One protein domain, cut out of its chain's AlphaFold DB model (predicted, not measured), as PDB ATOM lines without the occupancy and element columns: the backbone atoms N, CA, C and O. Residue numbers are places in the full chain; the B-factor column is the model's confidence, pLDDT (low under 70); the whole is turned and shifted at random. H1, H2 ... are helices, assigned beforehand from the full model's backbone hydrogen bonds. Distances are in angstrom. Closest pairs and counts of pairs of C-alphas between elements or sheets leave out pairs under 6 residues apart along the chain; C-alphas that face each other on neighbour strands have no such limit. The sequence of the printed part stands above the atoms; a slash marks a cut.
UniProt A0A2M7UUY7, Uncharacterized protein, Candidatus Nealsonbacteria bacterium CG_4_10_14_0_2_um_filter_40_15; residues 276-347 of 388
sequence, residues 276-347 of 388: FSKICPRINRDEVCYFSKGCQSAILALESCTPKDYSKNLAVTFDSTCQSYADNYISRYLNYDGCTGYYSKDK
ATOM      1  N   PHE A 276      54.691 -34.483  21.911       71.88
ATOM      2  CA  PHE A 276      53.432 -34.233  21.204       71.88
ATOM      3  C   PHE A 276      52.870 -32.839  21.451       71.88
ATOM      4  O   PHE A 276      52.119 -32.361  20.609       71.88
ATOM      5  N   SER A 277      53.260 -32.156  22.534       66.31
ATOM      6  CA  SER A 277      52.789 -30.798  22.863       66.31
ATOM      7  C   SER A 277      53.070 -29.755  21.773       66.31
ATOM      8  O   SER A 277      52.552 -28.649  21.828       66.31
ATOM      9  N   LYS A 278      53.875 -30.106  20.763       75.88
ATOM     10  CA  LYS A 278      54.198 -29.264  19.605       75.88
ATOM     11  C   LYS A 278      53.508 -29.704  18.307       75.88
ATOM     12  O   LYS A 278      53.753 -29.110  17.260       75.88
ATOM     13  N   ILE A 279      52.681 -30.750  18.345       83.44
ATOM     14  CA  ILE A 279      51.969 -31.287  17.180       83.44
ATOM     15  C   ILE A 279      50.567 -30.687  17.126       83.44
ATOM     16  O   ILE A 279      49.588 -31.296  17.550       83.44
ATOM     17  N   CYS A 280      50.491 -29.480  16.591       86.25
ATOM     18  CA  CYS A 280      49.251 -28.838  16.181       86.25
ATOM     19  C   CYS A 280      49.498 -28.054  14.892       86.25
ATOM     20  O   CYS A 280      50.634 -27.646  14.613       86.25
ATOM     21  N   PRO A 281      48.449 -27.839  14.090       87.38
ATOM     22  CA  PRO A 281      48.513 -26.943  12.950       87.38
ATOM     23  C   PRO A 281      48.910 -25.537  13.403       87.38
ATOM     24  O   PRO A 281      48.465 -25.046  14.440       87.38
ATOM     25  N   ARG A 282      49.775 -24.888  12.622       85.19
ATOM     26  CA  ARG A 282      50.043 -23.462  12.801       85.19
ATOM     27  C   ARG A 282      48.909 -22.671  12.171       85.19
ATOM     28  O   ARG A 282      48.430 -23.038  11.103       85.19
ATOM     29  N   ILE A 283      48.552 -21.564  12.808       85.00
ATOM     30  CA  ILE A 283      47.564 -20.625  12.279       85.00
ATOM     31  C   ILE A 283      48.077 -20.063  10.953       85.00
ATOM     32  O   ILE A 283      49.232 -19.627  10.860       85.00
ATOM     33  N   ASN A 284      47.226 -20.084   9.928       85.50
ATOM     34  CA  ASN A 284      47.554 -19.496   8.641       85.50
ATOM     35  C   ASN A 284      47.548 -17.963   8.763       85.50
ATOM     36  O   ASN A 284      46.578 -17.369   9.225       85.50
ATOM     37  N   ARG A 285      48.634 -17.306   8.339       88.94
ATOM     38  CA  ARG A 285      48.737 -15.838   8.381       88.94
ATOM     39  C   ARG A 285      47.685 -15.159   7.508       88.94
ATOM     40  O   ARG A 285      47.232 -14.072   7.856       88.94
ATOM     41  N   ASP A 286      47.269 -15.811   6.429       91.12
ATOM     42  CA  ASP A 286      46.267 -15.274   5.511       91.12
ATOM     43  C   ASP A 286      44.871 -15.218   6.153       91.12
ATOM     44  O   ASP A 286      44.072 -14.355   5.811       91.12
ATOM     45  N   GLU A 287      44.591 -16.072   7.145       86.81
ATOM     46  CA  GLU A 287      43.320 -16.071   7.889       86.81
ATOM     47  C   GLU A 287      43.201 -14.908   8.877       86.81
ATOM     48  O   GLU A 287      42.112 -14.638   9.377       86.81
ATOM     49  N   VAL A 288      44.309 -14.224   9.176       89.81
ATOM     50  CA  VAL A 288      44.337 -13.122  10.147       89.81
ATOM     51  C   VAL A 288      44.785 -11.793   9.542       89.81
ATOM     52  O   VAL A 288      44.778 -10.774  10.229       89.81
ATOM     53  N   CYS A 289      45.153 -11.761   8.259       92.56
ATOM     54  CA  CYS A 289      45.777 -10.596   7.626       92.56
ATOM     55  C   CYS A 289      44.879  -9.342   7.577       92.56
ATOM     56  O   CYS A 289      45.396  -8.232   7.453       92.56
ATOM     57  N   TYR A 290      43.560  -9.508   7.714       92.31
ATOM     58  CA  TYR A 290      42.573  -8.426   7.714       92.31
ATOM     59  C   TYR A 290      42.343  -7.784   9.093       92.31
ATOM     60  O   TYR A 290      41.681  -6.750   9.170       92.31
ATOM     61  N   PHE A 291      42.885  -8.349  10.178       92.00
ATOM     62  CA  PHE A 291      42.795  -7.745  11.513       92.00
ATOM     63  C   PHE A 291      43.846  -6.654  11.740       92.00
ATOM     64  O   PHE A 291      44.821  -6.526  11.000       92.00
ATOM     65  N   SER A 292      43.696  -5.889  12.822       91.81
ATOM     66  CA  SER A 292      44.714  -4.939  13.273       91.81
ATOM     67  C   SER A 292      46.063  -5.632  13.555       91.81
ATOM     68  O   SER A 292      46.119  -6.789  13.973       91.81
ATOM     69  N   LYS A 293      47.193  -4.926  13.368       92.44
ATOM     70  CA  LYS A 293      48.543  -5.497  13.604       92.44
ATOM     71  C   LYS A 293      48.720  -6.055  15.023       92.44
ATOM     72  O   LYS A 293      49.418  -7.053  15.208       92.44
ATOM     73  N   GLY A 294      48.092  -5.413  16.012       90.25
ATOM     74  CA  GLY A 294      48.085  -5.875  17.401       90.25
ATOM     75  C   GLY A 294      47.366  -7.216  17.552       90.25
ATOM     76  O   GLY A 294      47.931  -8.145  18.124       90.25
ATOM     77  N   CYS A 295      46.180  -7.344  16.952       89.50
ATOM     78  CA  CYS A 295      45.419  -8.589  16.907       89.50
ATOM     79  C   CYS A 295      46.186  -9.718  16.200       89.50
ATOM     80  O   CYS A 295      46.355 -10.802  16.756       89.50
ATOM     81  N   GLN A 296      46.733  -9.445  15.010       91.19
ATOM     82  CA  GLN A 296      47.545 -10.409  14.260       91.19
ATOM     83  C   GLN A 296      48.703 -10.940  15.105       91.19
ATOM     84  O   GLN A 296      48.909 -12.147  15.199       91.19
ATOM     85  N   SER A 297      49.440 -10.035  15.754       90.00
ATOM     86  CA  SER A 297      50.572 -10.401  16.604       90.00
ATOM     87  C   SER A 297      50.123 -11.239  17.801       90.00
ATOM     88  O   SER A 297      50.779 -12.221  18.128       90.00
ATOM     89  N   ALA A 298      48.992 -10.903  18.424       87.56
ATOM     90  CA  ALA A 298      48.435 -11.654  19.546       87.56
ATOM     91  C   ALA A 298      48.000 -13.079  19.161       87.56
ATOM     92  O   ALA A 298      48.266 -14.021  19.911       87.56
ATOM     93  N   ILE A 299      47.365 -13.247  17.999       85.44
ATOM     94  CA  ILE A 299      46.924 -14.555  17.494       85.44
ATOM     95  C   ILE A 299      48.128 -15.395  17.057       85.44
ATOM     96  O   ILE A 299      48.255 -16.554  17.439       85.44
ATOM     97  N   LEU A 300      49.065 -14.810  16.312       86.69
ATOM     98  CA  LEU A 300      50.248 -15.524  15.822       86.69
ATOM     99  C   LEU A 300      51.279 -15.824  16.922       86.69
ATOM    100  O   LEU A 300      52.103 -16.719  16.745       86.69
ATOM    101  N   ALA A 301      51.235 -15.113  18.053       83.88
ATOM    102  CA  ALA A 301      52.053 -15.382  19.239       83.88
ATOM    103  C   ALA A 301      51.501 -16.516  20.122       83.88
ATOM    104  O   ALA A 301      51.984 -16.725  21.244       83.88
ATOM    105  N   LEU A 302      50.470 -17.235  19.676       73.94
ATOM    106  CA  LEU A 302      50.055 -18.473  20.321       73.94
ATOM    107  C   LEU A 302      51.202 -19.484  20.262       73.94
ATOM    108  O   LEU A 302      51.671 -19.867  19.191       73.94
ATOM    109  N   GLU A 303      51.657 -19.908  21.441       67.38
ATOM    110  CA  GLU A 303      52.514 -21.081  21.530       67.38
ATOM    111  C   GLU A 303      51.705 -22.292  21.064       67.38
ATOM    112  O   GLU A 303      50.490 -22.364  21.268       67.38
ATOM    113  N   SER A 304      52.369 -23.222  20.382       69.62
ATOM    114  CA  SER A 304      51.711 -24.381  19.791       69.62
ATOM    115  C   SER A 304      50.880 -25.129  20.841       69.62
ATOM    116  O   SER A 304      51.398 -25.517  21.884       69.62
ATOM    117  N   CYS A 305      49.608 -25.362  20.522       77.31
ATOM    118  CA  CYS A 305      48.730 -26.351  21.148       77.31
ATOM    119  C   CYS A 305      48.298 -26.039  22.586       77.31
ATOM    120  O   CYS A 305      47.859 -26.940  23.292       77.31
ATOM    121  N   THR A 306      48.398 -24.777  23.006       75.50
ATOM    122  CA  THR A 306      47.854 -24.312  24.288       75.50
ATOM    123  C   THR A 306      46.769 -23.270  24.023       75.50
ATOM    124  O   THR A 306      47.074 -22.234  23.421       75.50
ATOM    125  N   PRO A 307      45.516 -23.493  24.453       67.75
ATOM    126  CA  PRO A 307      44.509 -22.441  24.451       67.75
ATOM    127  C   PRO A 307      45.003 -21.275  25.321       67.75
ATOM    128  O   PRO A 307      45.287 -21.465  26.505       67.75
ATOM    129  N   LYS A 308      45.150 -20.069  24.757       70.56
ATOM    130  CA  LYS A 308      45.434 -18.874  25.567       70.56
ATOM    131  C   LYS A 308      44.140 -18.189  25.969       70.56
ATOM    132  O   LYS A 308      43.221 -18.048  25.172       70.56
ATOM    133  N   ASP A 309      44.138 -17.698  27.198       75.94
ATOM    134  CA  ASP A 309      43.168 -16.724  27.666       75.94
ATOM    135  C   ASP A 309      43.559 -15.326  27.151       75.94
ATOM    136  O   ASP A 309      44.600 -14.776  27.531       75.94
ATOM    137  N   TYR A 310      42.740 -14.757  26.263       78.44
ATOM    138  CA  TYR A 310      42.941 -13.410  25.721       78.44
ATOM    139  C   TYR A 310      42.375 -12.295  26.597       78.44
ATOM    140  O   TYR A 310      42.602 -11.128  26.273       78.44
ATOM    141  N   SER A 311      41.722 -12.609  27.720       78.00
ATOM    142  CA  SER A 311      41.104 -11.616  28.615       78.00
ATOM    143  C   SER A 311      42.077 -10.544  29.119       78.00
ATOM    144  O   SER A 311      41.666  -9.453  29.503       78.00
ATOM    145  N   LYS A 312      43.383 -10.836  29.103       81.25
ATOM    146  CA  LYS A 312      44.458  -9.926  29.530       81.25
ATOM    147  C   LYS A 312      45.197  -9.251  28.373       81.25
ATOM    148  O   LYS A 312      46.096  -8.447  28.612       81.25
ATOM    149  N   ASN A 313      44.869  -9.574  27.123       83.75
ATOM    150  CA  ASN A 313      45.516  -8.987  25.958       83.75
ATOM    151  C   ASN A 313      44.724  -7.766  25.481       83.75
ATOM    152  O   ASN A 313      43.696  -7.908  24.821       83.75
ATOM    153  N   LEU A 314      45.222  -6.564  25.785       85.25
ATOM    154  CA  LEU A 314      44.556  -5.307  25.424       85.25
ATOM    155  C   LEU A 314      44.347  -5.159  23.907       85.25
ATOM    156  O   LEU A 314      43.331  -4.617  23.486       85.25
ATOM    157  N   ALA A 315      45.271  -5.674  23.087       84.12
ATOM    158  CA  ALA A 315      45.164  -5.598  21.630       84.12
ATOM    159  C   ALA A 315      44.038  -6.478  21.062       84.12
ATOM    160  O   ALA A 315      43.544  -6.193  19.977       84.12
ATOM    161  N   VAL A 316      43.640  -7.528  21.788       85.00
ATOM    162  CA  VAL A 316      42.478  -8.365  21.453       85.00
ATOM    163  C   VAL A 316      41.217  -7.810  22.117       85.00
ATOM    164  O   VAL A 316      40.196  -7.672  21.463       85.00
ATOM    165  N   THR A 317      41.299  -7.421  23.392       86.94
ATOM    166  CA  THR A 317      40.143  -7.019  24.216       86.94
ATOM    167  C   THR A 317      39.481  -5.718  23.744       86.94
ATOM    168  O   THR A 317      38.271  -5.571  23.866       86.94
ATOM    169  N   PHE A 318      40.244  -4.763  23.199       87.88
ATOM    170  CA  PHE A 318      39.686  -3.493  22.702       87.88
ATOM    171  C   PHE A 318      39.223  -3.537  21.237       87.88
ATOM    172  O   PHE A 318      38.607  -2.583  20.764       87.88
ATOM    173  N   ASP A 319      39.499  -4.623  20.518       90.25
ATOM    174  CA  ASP A 319      39.078  -4.835  19.135       90.25
ATOM    175  C   ASP A 319      38.000  -5.926  19.134       90.25
ATOM    176  O   ASP A 319      38.297  -7.115  19.095       90.25
ATOM    177  N   SER A 320      36.726  -5.528  19.213       89.94
ATOM    178  CA  SER A 320      35.604  -6.470  19.366       89.94
ATOM    179  C   SER A 320      35.513  -7.501  18.234       89.94
ATOM    180  O   SER A 320      35.052  -8.625  18.447       89.94
ATOM    181  N   THR A 321      35.982  -7.143  17.035       90.88
ATOM    182  CA  THR A 321      36.025  -8.045  15.879       90.88
ATOM    183  C   THR A 321      37.158  -9.057  16.037       90.88
ATOM    184  O   THR A 321      36.940 -10.252  15.830       90.88
ATOM    185  N   CYS A 322      38.333  -8.607  16.484       90.56
ATOM    186  CA  CYS A 322      39.436  -9.489  16.861       90.56
ATOM    187  C   CYS A 322      39.062 -10.431  18.009       90.56
ATOM    188  O   CYS A 322      39.325 -11.625  17.919       90.56
ATOM    189  N   GLN A 323      38.440  -9.916  19.071       89.31
ATOM    190  CA  GLN A 323      38.029 -10.707  20.227       89.31
ATOM    191  C   GLN A 323      37.053 -11.808  19.818       89.31
ATOM    192  O   GLN A 323      37.296 -12.978  20.098       89.31
ATOM    193  N   SER A 324      35.996 -11.448  19.085       89.88
ATOM    194  CA  SER A 324      35.012 -12.412  18.585       89.88
ATOM    195  C   SER A 324      35.666 -13.486  17.716       89.88
ATOM    196  O   SER A 324      35.388 -14.674  17.881       89.88
ATOM    197  N   TYR A 325      36.589 -13.092  16.832       89.19
ATOM    198  CA  TYR A 325      37.353 -14.048  16.039       89.19
ATOM    199  C   TYR A 325      38.221 -14.953  16.909       89.19
ATOM    200  O   TYR A 325      38.181 -16.165  16.734       89.19
ATOM    201  N   ALA A 326      38.986 -14.393  17.845       85.31
ATOM    202  CA  ALA A 326      39.882 -15.138  18.715       85.31
ATOM    203  C   ALA A 326      39.112 -16.155  19.569       85.31
ATOM    204  O   ALA A 326      39.477 -17.328  19.590       85.31
ATOM    205  N   ASP A 327      38.000 -15.747  20.181       84.75
ATOM    206  CA  ASP A 327      37.140 -16.618  20.985       84.75
ATOM    207  C   ASP A 327      36.499 -17.718  20.124       84.75
ATOM    208  O   ASP A 327      36.467 -18.895  20.507       84.75
ATOM    209  N   ASN A 328      36.028 -17.369  18.922       86.25
ATOM    210  CA  ASN A 328      35.472 -18.339  17.981       86.25
ATOM    211  C   ASN A 328      36.533 -19.331  17.497       86.25
ATOM    212  O   ASN A 328      36.277 -20.531  17.434       86.25
ATOM    213  N   TYR A 329      37.730 -18.841  17.189       84.50
ATOM    214  CA  TYR A 329      38.837 -19.647  16.704       84.50
ATOM    215  C   TYR A 329      39.351 -20.590  17.794       84.50
ATOM    216  O   TYR A 329      39.536 -21.781  17.538       84.50
ATOM    217  N   ILE A 330      39.507 -20.099  19.028       80.69
ATOM    218  CA  ILE A 330      39.889 -20.929  20.174       80.69
ATOM    219  C   ILE A 330      38.868 -22.045  20.383       80.69
ATOM    220  O   ILE A 330      39.224 -23.224  20.399       80.69
ATOM    221  N   SER A 331      37.593 -21.676  20.518       81.75
ATOM    222  CA  SER A 331      36.531 -22.631  20.844       81.75
ATOM    223  C   SER A 331      36.267 -23.645  19.730       81.75
ATOM    224  O   SER A 331      35.870 -24.772  20.022       81.75
ATOM    225  N   ARG A 332      36.509 -23.288  18.460       84.50
ATOM    226  CA  ARG A 332      36.244 -24.173  17.315       84.50
ATOM    227  C   ARG A 332      37.446 -24.928  16.779       84.50
ATOM    228  O   ARG A 332      37.225 -25.968  16.174       84.50
ATOM    229  N   TYR A 333      38.670 -24.432  16.941       84.44
ATOM    230  CA  TYR A 333      39.847 -25.014  16.281       84.44
ATOM    231  C   TYR A 333      41.006 -25.303  17.230       84.44
ATOM    232  O   TYR A 333      41.741 -26.260  16.996       84.44
ATOM    233  N   LEU A 334      41.169 -24.537  18.315       85.62
ATOM    234  CA  LEU A 334      42.259 -24.742  19.280       85.62
ATOM    235  C   LEU A 334      41.889 -25.748  20.375       85.62
ATOM    236  O   LEU A 334      42.155 -25.537  21.553       85.62
ATOM    237  N   ASN A 335      41.274 -26.852  19.971       86.94
ATOM    238  CA  ASN A 335      41.050 -28.033  20.790       86.94
ATOM    239  C   ASN A 335      41.058 -29.274  19.890       86.94
ATOM    240  O   ASN A 335      41.011 -29.170  18.662       86.94
ATOM    241  N   TYR A 336      41.133 -30.455  20.501       90.12
ATOM    242  CA  TYR A 336      41.301 -31.700  19.754       90.12
ATOM    243  C   TYR A 336      40.165 -31.978  18.762       90.12
ATOM    244  O   TYR A 336      40.435 -32.293  17.600       90.12
ATOM    245  N   ASP A 337      38.913 -31.839  19.203       90.81
ATOM    246  CA  ASP A 337      37.730 -32.174  18.406       90.81
ATOM    247  C   ASP A 337      37.568 -31.210  17.233       90.81
ATOM    248  O   ASP A 337      37.376 -31.631  16.093       90.81
ATOM    249  N   GLY A 338      37.732 -29.917  17.503       91.38
ATOM    250  CA  GLY A 338      37.707 -28.857  16.510       91.38
ATOM    251  C   GLY A 338      38.785 -29.010  15.440       91.38
ATOM    252  O   GLY A 338      38.500 -29.025  14.240       91.38
ATOM    253  N   CYS A 339      40.029 -29.211  15.878       92.12
ATOM    254  CA  CYS A 339      41.153 -29.471  14.985       92.12
ATOM    255  C   CYS A 339      40.920 -30.739  14.150       92.12
ATOM    256  O   CYS A 339      41.117 -30.727  12.936       92.12
ATOM    257  N   THR A 340      40.456 -31.829  14.763       93.44
ATOM    258  CA  THR A 340      40.192 -33.087  14.049       93.44
ATOM    259  C   THR A 340      39.060 -32.920  13.037       93.44
ATOM    260  O   THR A 340      39.189 -33.350  11.891       93.44
ATOM    261  N   GLY A 341      37.975 -32.241  13.409       93.44
ATOM    262  CA  GLY A 341      36.859 -31.951  12.510       93.44
ATOM    263  C   GLY A 341      37.288 -31.156  11.277       93.44
ATOM    264  O   GLY A 341      36.828 -31.448  10.173       93.44
ATOM    265  N   TYR A 342      38.215 -30.209  11.445       92.44
ATOM    266  CA  TYR A 342      38.722 -29.376  10.355       92.44
ATOM    267  C   TYR A 342      39.776 -30.085   9.488       92.44
ATOM    268  O   TYR A 342      39.660 -30.092   8.264       92.44
ATOM    269  N   TYR A 343      40.777 -30.725  10.100       93.25
ATOM    270  CA  TYR A 343      41.959 -31.254   9.404       93.25
ATOM    271  C   TYR A 343      41.902 -32.754   9.082       93.25
ATOM    272  O   TYR A 343      42.816 -33.263   8.438       93.25
ATOM    273  N   SER A 344      40.865 -33.495   9.487       94.56
ATOM    274  CA  SER A 344      40.787 -34.962   9.287       94.56
ATOM    275  C   SER A 344      40.875 -35.423   7.829       94.56
ATOM    276  O   SER A 344      41.208 -36.580   7.572       94.56
ATOM    277  N   LYS A 345      40.579 -34.539   6.871       95.56
ATOM    278  CA  LYS A 345      40.642 -34.822   5.428       95.56
ATOM    279  C   LYS A 345      42.003 -34.512   4.804       95.56
ATOM    280  O   LYS A 345      42.202 -34.795   3.621       95.56
ATOM    281  N   ASP A 346      42.930 -33.939   5.565       95.31
ATOM    282  CA  ASP A 346      44.265 -33.637   5.071       95.31
ATOM    283  C   ASP A 346      45.035 -34.923   4.776       95.31
ATOM    284  O   ASP A 346      45.026 -35.878   5.554       95.31
ATOM    285  N   LYS A 347      45.785 -34.927   3.671       94.31
ATOM    286  CA  LYS A 347      46.606 -36.084   3.273       94.31
ATOM    287  C   LYS A 347      47.656 -36.458   4.324       94.31
ATOM    288  O   LYS A 347      48.021 -37.621   4.432       94.31
TER     289      LYS A 347
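What this domain is: This is residues 276 to 347 of the 388 residues of an uncharacterized protein of Candidatus Nealsonbacteria bacterium CG_4_10_14_0_2_um_filter_40_15 (UniProt A0A2M7UUY7). Look first for the longest helix, H3, with the shorter H1 running the same way beside its first part and the small H2 packing on both near their beginnings. At the other end of H3 the chain turns a corner into H4, while two long stretches, residues 276 to 292 and 301 to 313, run along the body, the second folding back near residue 305. The 72 printed residues have four named helices, in the order H1, H2, H3, H4, and no named strand; the class is all helix, though under half of the residues, 34, are in named elements. The whole is compact, with a radius of gyration of the C-alphas of 12.3 A, yet elongated, spanning 37 by 22 by 17 A.

Where its parts are: Find C-alpha 320 at (35.604, -6.470, 19.366); from there H3, residues 320 to 333, runs 19.3 A to C-alpha 333 at (39.847, -25.014, 16.281). H4, residues 336 to 343, is 10.4 A long and ends at (41.959, -31.254, 9.404). H1, residues 293 to 300, is also 10.4 A long, and H2, residues 314 to 317, is 4.9 A long.

How they stand to each other: H3 and H4 touch only at the corner, with residues 331 to 333 of H3 alone; the closest C-alphas, of Tyr 333 and Cys 339, are 4.8 A apart. Their lines stand about perpendicular, at 85 degrees. H2 and H3 touch only at the corner, with residues 322 to 326 of H3 alone; the closest C-alphas, of Val 316 and Gln 323, are 5.2 A apart. H1 touches H2, closest at the C-alphas of Gly 294 and Ala 315, 5.1 A. H1 and H3 are close but not clearly touching, 6.1 A between the closest C-alphas, of Cys 295 and Cys 322, at a shallow tilt of 10 degrees, the same way. H4 is apart from H1 and H2. Every O i to N i+4 pair is within hydrogen-bond range in H1, H3 and H4; H2 is too short for such a pair.

The domain as a whole: The C-alphas farthest apart, of Phe 318 and Lys 347, are 38.6 A apart. The printed part has no cut. The link from H1 to H2 is long, 13 residues; the other two are tight. The mean pLDDT of the printed part is 85.7, with residues 277, 303 to 304 and 307 under 70.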